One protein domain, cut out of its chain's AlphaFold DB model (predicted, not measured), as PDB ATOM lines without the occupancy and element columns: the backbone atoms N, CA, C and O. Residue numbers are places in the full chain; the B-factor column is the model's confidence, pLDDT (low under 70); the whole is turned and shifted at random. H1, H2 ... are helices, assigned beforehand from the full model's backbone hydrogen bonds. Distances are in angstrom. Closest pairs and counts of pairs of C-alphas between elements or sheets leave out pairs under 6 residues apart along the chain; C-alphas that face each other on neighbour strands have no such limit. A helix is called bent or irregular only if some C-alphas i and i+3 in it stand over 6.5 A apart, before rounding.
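What this domain is: This is residues 45 to 107 of the 154 residues of the protein "Transporter" of Algibacter lectus (UniProt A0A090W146). Bent helix H2 makes the longest axis; H1 folds back beside its arm H2a, and residues 90 to 107 stick out. The printed part has 63 residues with named helices H1 then H2: all helix. It is extended, radius of gyration of the C-alphas 17.4 A, spanning 58 by 27 by 11 A.

Where its parts are: H2, residues 71 to 106, assigned as one helix by its hydrogen bonds, is bent: C-alphas 88 and 91 are 6.7 A apart. Arm H2a, residues 71 to 88, 26.1 A long, is irregular: C-alphas 73 and 76 are 6.54 A apart. Arm H2b, residues 91 to 106, 22.7 A long, ends at C-alpha (-60.406, 96.342, 61.816). H1, residues 48 to 66, 27.5 A long, begins at C-alpha (-55.242, 108.035, 93.426).

How they stand to each other: H2a and H2b stand at a steep tilt of 39 degrees. Hairpin H1 and H2a only just touch, by residues 49 to 53 and 81 to 88 alone, with 3 pairs of C-alphas within 8 A, the closest Val 53 and Ile 85, 7.6 A. They run opposite ways, a shallow tilt of 6 degrees. H1 and H2b are apart. Every O i to N i+4 pair is within hydrogen-bond range in H1 and H2b, 12 of 14 in H2a.

The domain as a whole: The printed part has no cut; its link is tight. pLDDT is under 70 in 27 residues, among them 57 to 74.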
ATOM      1  N   TYR A  45     -53.347  99.668  94.373       63.47
ATOM      2  CA  TYR A  45     -53.503  99.679  92.911       63.47
ATOM      3  C   TYR A  45     -54.703 100.494  92.416       63.47
ATOM      4  O   TYR A  45     -54.865 100.678  91.209       63.47
ATOM      5  N   LEU A  46     -55.545 101.000  93.323       64.44
ATOM      6  CA  LEU A  46     -56.601 101.933  92.953       64.44
ATOM      7  C   LEU A  46     -55.981 103.262  92.522       64.44
ATOM      8  O   LEU A  46     -55.050 103.775  93.154       64.44
ATOM      9  N   THR A  47     -56.530 103.836  91.452       65.94
ATOM     10  CA  THR A  47     -56.165 105.171  90.975       65.94
ATOM     11  C   THR A  47     -56.245 106.165  92.142       65.94
ATOM     12  O   THR A  47     -57.214 106.096  92.903       65.94
ATOM     13  N   PRO A  48     -55.279 107.095  92.299       72.25
ATOM     14  CA  PRO A  48     -55.242 108.035  93.426       72.25
ATOM     15  C   PRO A  48     -56.583 108.739  93.678       72.25
ATOM     16  O   PRO A  48     -57.036 108.836  94.809       72.25
ATOM     17  N   TRP A  49     -57.279 109.100  92.601       71.88
ATOM     18  CA  TRP A  49     -58.601 109.714  92.659       71.88
ATOM     19  C   TRP A  49     -59.690 108.820  93.298       71.88
ATOM     20  O   TRP A  49     -60.520 109.321  94.050       71.88
ATOM     21  N   VAL A  50     -59.685 107.501  93.059       71.88
ATOM     22  CA  VAL A  50     -60.660 106.569  93.669       71.88
ATOM     23  C   VAL A  50     -60.399 106.414  95.167       71.88
ATOM     24  O   VAL A  50     -61.345 106.322  95.947       71.88
ATOM     25  N   LYS A  51     -59.122 106.411  95.576       72.44
ATOM     26  CA  LYS A  51     -58.740 106.367  96.995       72.44
ATOM     27  C   LYS A  51     -59.266 107.582  97.745       72.44
ATOM     28  O   LYS A  51     -59.832 107.410  98.818       72.44
ATOM     29  N   ASP A  52     -59.119 108.773  97.166       74.12
ATOM     30  CA  ASP A  52     -59.631 110.004  97.772       74.12
ATOM     31  C   ASP A  52     -61.150 109.943  97.935       74.12
ATOM     32  O   ASP A  52     -61.655 110.221  99.017       74.12
ATOM     33  N   VAL A  53     -61.886 109.508  96.907       74.56
ATOM     34  CA  VAL A  53     -63.348 109.336  96.998       74.56
ATOM     35  C   VAL A  53     -63.733 108.347  98.104       74.56
ATOM     36  O   VAL A  53     -64.628 108.627  98.896       74.56
ATOM     37  N   LEU A  54     -63.044 107.208  98.214       70.19
ATOM     38  CA  LEU A  54     -63.349 106.212  99.244       70.19
ATOM     39  C   LEU A  54     -63.013 106.716 100.659       70.19
ATOM     40  O   LEU A  54     -63.776 106.481 101.596       70.19
ATOM     41  N   ALA A  55     -61.903 107.444 100.805       72.88
ATOM     42  CA  ALA A  55     -61.486 108.047 102.066       72.88
ATOM     43  C   ALA A  55     -62.427 109.180 102.508       72.88
ATOM     44  O   ALA A  55     -62.718 109.307 103.699       72.88
ATOM     45  N   HIS A  56     -62.928 109.983 101.564       72.12
ATOM     46  CA  HIS A  56     -63.960 110.985 101.825       72.12
ATOM     47  C   HIS A  56     -65.274 110.324 102.248       72.12
ATOM     48  O   HIS A  56     -65.797 110.668 103.304       72.12
ATOM     49  N   ALA A  57     -65.723 109.288 101.534       68.06
ATOM     50  CA  ALA A  57     -66.936 108.550 101.880       68.06
ATOM     51  C   ALA A  57     -66.885 107.915 103.284       68.06
ATOM     52  O   ALA A  57     -67.879 107.956 104.007       68.06
ATOM     53  N   GLN A  58     -65.738 107.360 103.696       67.19
ATOM     54  CA  GLN A  58     -65.555 106.814 105.049       67.19
ATOM     55  C   GLN A  58     -65.570 107.906 106.126       67.19
ATOM     56  O   GLN A  58     -66.277 107.762 107.121       67.19
ATOM     57  N   ARG A  59     -64.853 109.019 105.913       66.38
ATOM     58  CA  ARG A  59     -64.860 110.153 106.854       66.38
ATOM     59  C   ARG A  59     -66.249 110.755 107.010       66.38
ATOM     60  O   ARG A  59     -66.676 111.015 108.131       66.38
ATOM     61  N   ASP A  60     -66.954 110.947 105.903       65.38
ATOM     62  CA  ASP A  60     -68.307 111.475 105.927       65.38
ATOM     63  C   ASP A  60     -69.237 110.505 106.661       65.38
ATOM     64  O   ASP A  60     -70.019 110.933 107.505       65.38
ATOM     65  N   GLN A  61     -69.105 109.190 106.445       60.72
ATOM     66  CA  GLN A  61     -69.880 108.172 107.161       60.72
ATOM     67  C   GLN A  61     -69.659 108.204 108.686       60.72
ATOM     68  O   GLN A  61     -70.639 108.083 109.426       60.72
ATOM     69  N   ASP A  62     -68.430 108.426 109.154       61.69
ATOM     70  CA  ASP A  62     -68.113 108.560 110.584       61.69
ATOM     71  C   ASP A  62     -68.687 109.855 111.190       61.69
ATOM     72  O   ASP A  62     -69.319 109.826 112.253       61.69
ATOM     73  N   VAL A  63     -68.562 110.987 110.485       60.81
ATOM     74  CA  VAL A  63     -69.148 112.283 110.891       60.81
ATOM     75  C   VAL A  63     -70.677 112.199 110.936       60.81
ATOM     76  O   VAL A  63     -71.330 112.656 111.877       60.81
ATOM     77  N   PHE A  64     -71.266 111.527 109.956       59.88
ATOM     78  CA  PHE A  64     -72.699 111.327 109.858       59.88
ATOM     79  C   PHE A  64     -73.285 110.443 110.969       59.88
ATOM     80  O   PHE A  64     -74.459 110.617 111.317       59.88
ATOM     81  N   GLN A  65     -72.534 109.469 111.486       59.94
ATOM     82  CA  GLN A  65     -72.956 108.653 112.632       59.94
ATOM     83  C   GLN A  65     -72.875 109.454 113.939       59.94
ATOM     84  O   GLN A  65     -73.762 109.328 114.785       59.94
ATOM     85  N   ALA A  66     -71.872 110.329 114.071       59.94
ATOM     86  CA  ALA A  66     -71.693 111.188 115.237       59.94
ATOM     87  C   ALA A  66     -72.763 112.294 115.352       59.94
ATOM     88  O   ALA A  66     -73.246 112.567 116.450       59.94
ATOM     89  N   GLU A  67     -73.188 112.901 114.237       60.75
ATOM     90  CA  GLU A  67     -74.098 114.062 114.258       60.75
ATOM     91  C   GLU A  67     -75.602 113.739 114.128       60.75
ATOM     92  O   GLU A  67     -76.420 114.657 114.161       60.75
ATOM     93  N   LYS A  68     -76.023 112.470 113.958       57.31
ATOM     94  CA  LYS A  68     -77.445 112.096 113.716       57.31
ATOM     95  C   LYS A  68     -78.149 112.986 112.661       57.31
ATOM     96  O   LYS A  68     -79.340 113.278 112.761       57.31
ATOM     97  N   GLN A  69     -77.424 113.394 111.617       55.84
ATOM     98  CA  GLN A  69     -77.937 114.249 110.534       55.84
ATOM     99  C   GLN A  69     -79.187 113.634 109.880       55.84
ATOM    100  O   GLN A  69     -79.204 112.436 109.567       55.84
ATOM    101  N   THR A  70     -80.217 114.450 109.634       62.44
ATOM    102  CA  THR A  70     -81.510 114.025 109.062       62.44
ATOM    103  C   THR A  70     -81.336 113.548 107.610       62.44
ATOM    104  O   THR A  70     -80.585 114.153 106.849       62.44
ATOM    105  N   PHE A  71     -82.062 112.505 107.174       59.72
ATOM    106  CA  PHE A  71     -81.979 111.925 105.812       59.72
ATOM    107  C   PHE A  71     -82.038 112.960 104.669       59.72
ATOM    108  O   PHE A  71     -81.388 112.787 103.639       59.72
ATOM    109  N   LYS A  72     -82.763 114.068 104.868       65.19
ATOM    110  CA  LYS A  72     -82.880 115.170 103.900       65.19
ATOM    111  C   LYS A  72     -81.579 115.955 103.688       65.19
ATOM    112  O   LYS A  72     -81.358 116.445 102.589       65.19
ATOM    113  N   GLN A  73     -80.715 116.047 104.699       66.94
ATOM    114  CA  GLN A  73     -79.428 116.753 104.620       66.94
ATOM    115  C   GLN A  73     -78.324 115.891 103.986       66.94
ATOM    116  O   GLN A  73     -77.354 116.421 103.460       66.94
ATOM    117  N   ARG A  74     -78.503 114.563 103.960       68.19
ATOM    118  CA  ARG A  74     -77.537 113.601 103.394       68.19
ATOM    119  C   ARG A  74     -77.647 113.453 101.877       68.19
ATOM    120  O   ARG A  74     -76.642 113.292 101.197       68.19
ATOM    121  N   LEU A  75     -78.867 113.531 101.345       75.81
ATOM    122  CA  LEU A  75     -79.161 113.407  99.913       75.81
ATOM    123  C   LEU A  75     -78.334 114.330  98.998       75.81
ATOM    124  O   LEU A  75     -77.797 113.815  98.017       75.81
ATOM    125  N   PRO A  76     -78.196 115.645  99.270       78.44
ATOM    126  CA  PRO A  76     -77.407 116.517  98.401       78.44
ATOM    127  C   PRO A  76     -75.917 116.153  98.401       78.44
ATOM    128  O   PRO A  76     -75.276 116.232  97.358       78.44
ATOM    129  N   ILE A  77     -75.379 115.695  99.534       75.75
ATOM    130  CA  ILE A  77     -73.966 115.313  99.678       75.75
ATOM    131  C   ILE A  77     -73.682 114.043  98.867       75.75
ATOM    132  O   ILE A  77     -72.768 114.018  98.047       75.75
ATOM    133  N   ILE A  78     -74.547 113.031  98.997       79.38
ATOM    134  CA  ILE A  78     -74.454 111.785  98.222       79.38
ATOM    135  C   ILE A  78     -74.543 112.072  96.716       79.38
ATOM    136  O   ILE A  78     -73.813 111.479  95.927       79.38
ATOM    137  N   TRP A  79     -75.407 113.003  96.301       81.88
ATOM    138  CA  TRP A  79     -75.541 113.387  94.893       81.88
ATOM    139  C   TRP A  79     -74.257 113.982  94.314       81.88
ATOM    140  O   TRP A  79     -73.868 113.638  93.195       81.88
ATOM    141  N   VAL A  80     -73.584 114.852  95.069       81.81
ATOM    142  CA  VAL A  80     -72.303 115.433  94.652       81.81
ATOM    143  C   VAL A  80     -71.232 114.344  94.536       81.81
ATOM    144  O   VAL A  80     -70.519 114.308  93.530       81.81
ATOM    145  N   GLU A  81     -71.176 113.417  95.496       79.69
ATOM    146  CA  GLU A  81     -70.257 112.269  95.490       79.69
ATOM    147  C   GLU A  81     -70.471 111.381  94.250       79.69
ATOM    148  O   GLU A  81     -69.532 111.070  93.514       79.69
ATOM    149  N   VAL A  82     -71.727 111.035  93.950       83.94
ATOM    150  CA  VAL A  82     -72.098 110.195  92.799       83.94
ATOM    151  C   VAL A  82     -71.712 110.862  91.480       83.94
ATOM    152  O   VAL A  82     -71.101 110.223  90.620       83.94
ATOM    153  N   VAL A  83     -72.010 112.154  91.310       84.50
ATOM    154  CA  VAL A  83     -71.642 112.893  90.090       84.50
ATOM    155  C   VAL A  83     -70.123 112.981  89.940       84.50
ATOM    156  O   VAL A  83     -69.610 112.869  88.820       84.50
ATOM    157  N   LYS A  84     -69.390 113.138  91.049       82.38
ATOM    158  CA  LYS A  84     -67.924 113.109  91.058       82.38
ATOM    159  C   LYS A  84     -67.418 111.760  90.552       82.38
ATOM    160  O   LYS A  84     -66.589 111.747  89.643       82.38
ATOM    161  N   ILE A  85     -67.970 110.656  91.063       84.62
ATOM    162  CA  ILE A  85     -67.596 109.295  90.654       84.62
ATOM    163  C   ILE A  85     -67.829 109.079  89.159       84.62
ATOM    164  O   ILE A  85     -66.935 108.642  88.432       84.62
ATOM    165  N   ILE A  86     -69.026 109.428  88.688       85.44
ATOM    166  CA  ILE A  86     -69.411 109.276  87.283       85.44
ATOM    167  C   ILE A  86     -68.450 110.055  86.378       85.44
ATOM    168  O   ILE A  86     -67.954 109.503  85.397       85.44
ATOM    169  N   LYS A  87     -68.113 111.303  86.730       83.50
ATOM    170  CA  LYS A  87     -67.151 112.111  85.965       83.50
ATOM    171  C   LYS A  87     -65.751 111.500  85.916       83.50
ATOM    172  O   LYS A  87     -65.093 111.635  84.890       83.50
ATOM    173  N   GLY A  88     -65.307 110.833  86.980       81.38
ATOM    174  CA  GLY A  88     -64.020 110.139  86.980       81.38
ATOM    175  C   GLY A  88     -64.013 108.878  86.116       81.38
ATOM    176  O   GLY A  88     -63.000 108.586  85.493       81.38
ATOM    177  N   ILE A  89     -65.140 108.165  86.011       85.25
ATOM    178  CA  ILE A  89     -65.258 106.914  85.237       85.25
ATOM    179  C   ILE A  89     -65.527 107.135  83.740       85.25
ATOM    180  O   ILE A  89     -65.011 106.380  82.914       85.25
ATOM    181  N   ILE A  90     -66.293 108.170  83.374       88.88
ATOM    182  CA  ILE A  90     -66.633 108.510  81.980       88.88
ATOM    183  C   ILE A  90     -65.428 108.484  81.018       88.88
ATOM    184  O   ILE A  90     -65.553 107.844  79.972       88.88
ATOM    185  N   PRO A  91     -64.273 109.120  81.309       85.25
ATOM    186  CA  PRO A  91     -63.149 109.120  80.373       85.25
ATOM    187  C   PRO A  91     -62.612 107.708  80.107       85.25
ATOM    188  O   PRO A  91     -62.323 107.377  78.960       85.25
ATOM    189  N   TYR A  92     -62.553 106.842  81.122       82.88
ATOM    190  CA  TYR A  92     -62.112 105.454  80.950       82.88
ATOM    191  C   TYR A  92     -63.096 104.642  80.100       82.88
ATOM    192  O   TYR A  92     -62.679 103.880  79.228       82.88
ATOM    193  N   VAL A  93     -64.403 104.830  80.312       85.62
ATOM    194  CA  VAL A  93     -65.451 104.148  79.536       85.62
ATOM    195  C   VAL A  93     -65.427 104.591  78.073       85.62
ATOM    196  O   VAL A  93     -65.488 103.745  77.182       85.62
ATOM    197  N   LEU A  94     -65.276 105.891  77.808       87.25
ATOM    198  CA  LEU A  94     -65.165 106.422  76.446       87.25
ATOM    199  C   LEU A  94     -63.938 105.870  75.713       87.25
ATOM    200  O   LEU A  94     -64.058 105.477  74.556       87.25
ATOM    201  N   VAL A  95     -62.787 105.778  76.386       86.81
ATOM    202  CA  VAL A  95     -61.576 105.165  75.812       86.81
ATOM    203  C   VAL A  95     -61.802 103.680  75.514       86.81
ATOM    204  O   VAL A  95     -61.453 103.220  74.429       86.81
ATOM    205  N   GLY A  96     -62.441 102.938  76.423       79.00
ATOM    206  CA  GLY A  96     -62.784 101.531  76.200       79.00
ATOM    207  C   GLY A  96     -63.709 101.321  74.998       79.00
ATOM    208  O   GLY A  96     -63.464 100.435  74.182       79.00
ATOM    209  N   ILE A  97     -64.733 102.168  74.841       81.00
ATOM    210  CA  ILE A  97     -65.656 102.127  73.694       81.00
ATOM    211  C   ILE A  97     -64.936 102.515  72.398       81.00
ATOM    212  O   ILE A  97     -65.141 101.864  71.377       81.00
ATOM    213  N   ALA A  98     -64.073 103.532  72.431       82.06
ATOM    214  CA  ALA A  98     -63.295 103.951  71.270       82.06
ATOM    215  C   ALA A  98     -62.364 102.829  70.785       82.06
ATOM    216  O   ALA A  98     -62.365 102.500  69.601       82.06
ATOM    217  N   ILE A  99     -61.632 102.185  71.700       79.19
ATOM    218  CA  ILE A  99     -60.769 101.039  71.376       79.19
ATOM    219  C   ILE A  99     -61.614  99.860  70.874       79.19
ATOM    220  O   ILE A  99     -61.306  99.296  69.828       79.19
ATOM    221  N   GLY A 100     -62.708  99.521  71.562       69.75
ATOM    222  CA  GLY A 100     -63.602  98.435  71.152       69.75
ATOM    223  C   GLY A 100     -64.213  98.650  69.763       69.75
ATOM    224  O   GLY A 100     -64.263  97.719  68.961       69.75
ATOM    225  N   GLY A 101     -64.615  99.883  69.443       77.75
ATOM    226  CA  GLY A 101     -65.133 100.262  68.128       77.75
ATOM    227  C   GLY A 101     -64.075 100.201  67.026       77.75
ATOM    228  O   GLY A 101     -64.351  99.679  65.945       77.75
ATOM    229  N   LEU A 102     -62.847 100.653  67.306       72.38
ATOM    230  CA  LEU A 102     -61.722 100.532  66.371       72.38
ATOM    231  C   LEU A 102     -61.373  99.067  66.087       72.38
ATOM    232  O   LEU A 102     -61.163  98.702  64.934       72.38
ATOM    233  N   MET A 103     -61.372  98.210  67.112       65.19
ATOM    234  CA  MET A 103     -61.135  96.773  66.932       65.19
ATOM    235  C   MET A 103     -62.260  96.098  66.145       65.19
ATOM    236  O   MET A 103     -61.989  95.217  65.334       65.19
ATOM    237  N   HIS A 104     -63.508  96.534  66.320       63.56
ATOM    238  CA  HIS A 104     -64.630  96.018  65.538       63.56
ATOM    239  C   HIS A 104     -64.532  96.389  64.049       63.56
ATOM    240  O   HIS A 104     -64.849  95.568  63.196       63.56
ATOM    241  N   GLY A 105     -64.042  97.593  63.730       62.50
ATOM    242  CA  GLY A 105     -63.839  98.037  62.347       62.50
ATOM    243  C   GLY A 105     -62.640  97.400  61.632       62.50
ATOM    244  O   GLY A 105     -62.592  97.426  60.405       62.50
ATOM    245  N   TYR A 106     -61.680  96.828  62.370       58.56
ATOM    246  CA  TYR A 106     -60.406  96.342  61.816       58.56
ATOM    247  C   TYR A 106     -60.339  94.820  61.600       58.56
ATOM    248  O   TYR A 106     -59.369  94.340  61.017       58.56
ATOM    249  N   ILE A 107     -61.337  94.042  62.042       57.53
ATOM    250  CA  ILE A 107     -61.358  92.579  61.862       57.53
ATOM    251  C   ILE A 107     -62.350  92.214  60.742       57.53
ATOM    252  O   ILE A 107     -63.531  91.999  61.020       57.53
TER     253      ILE A 107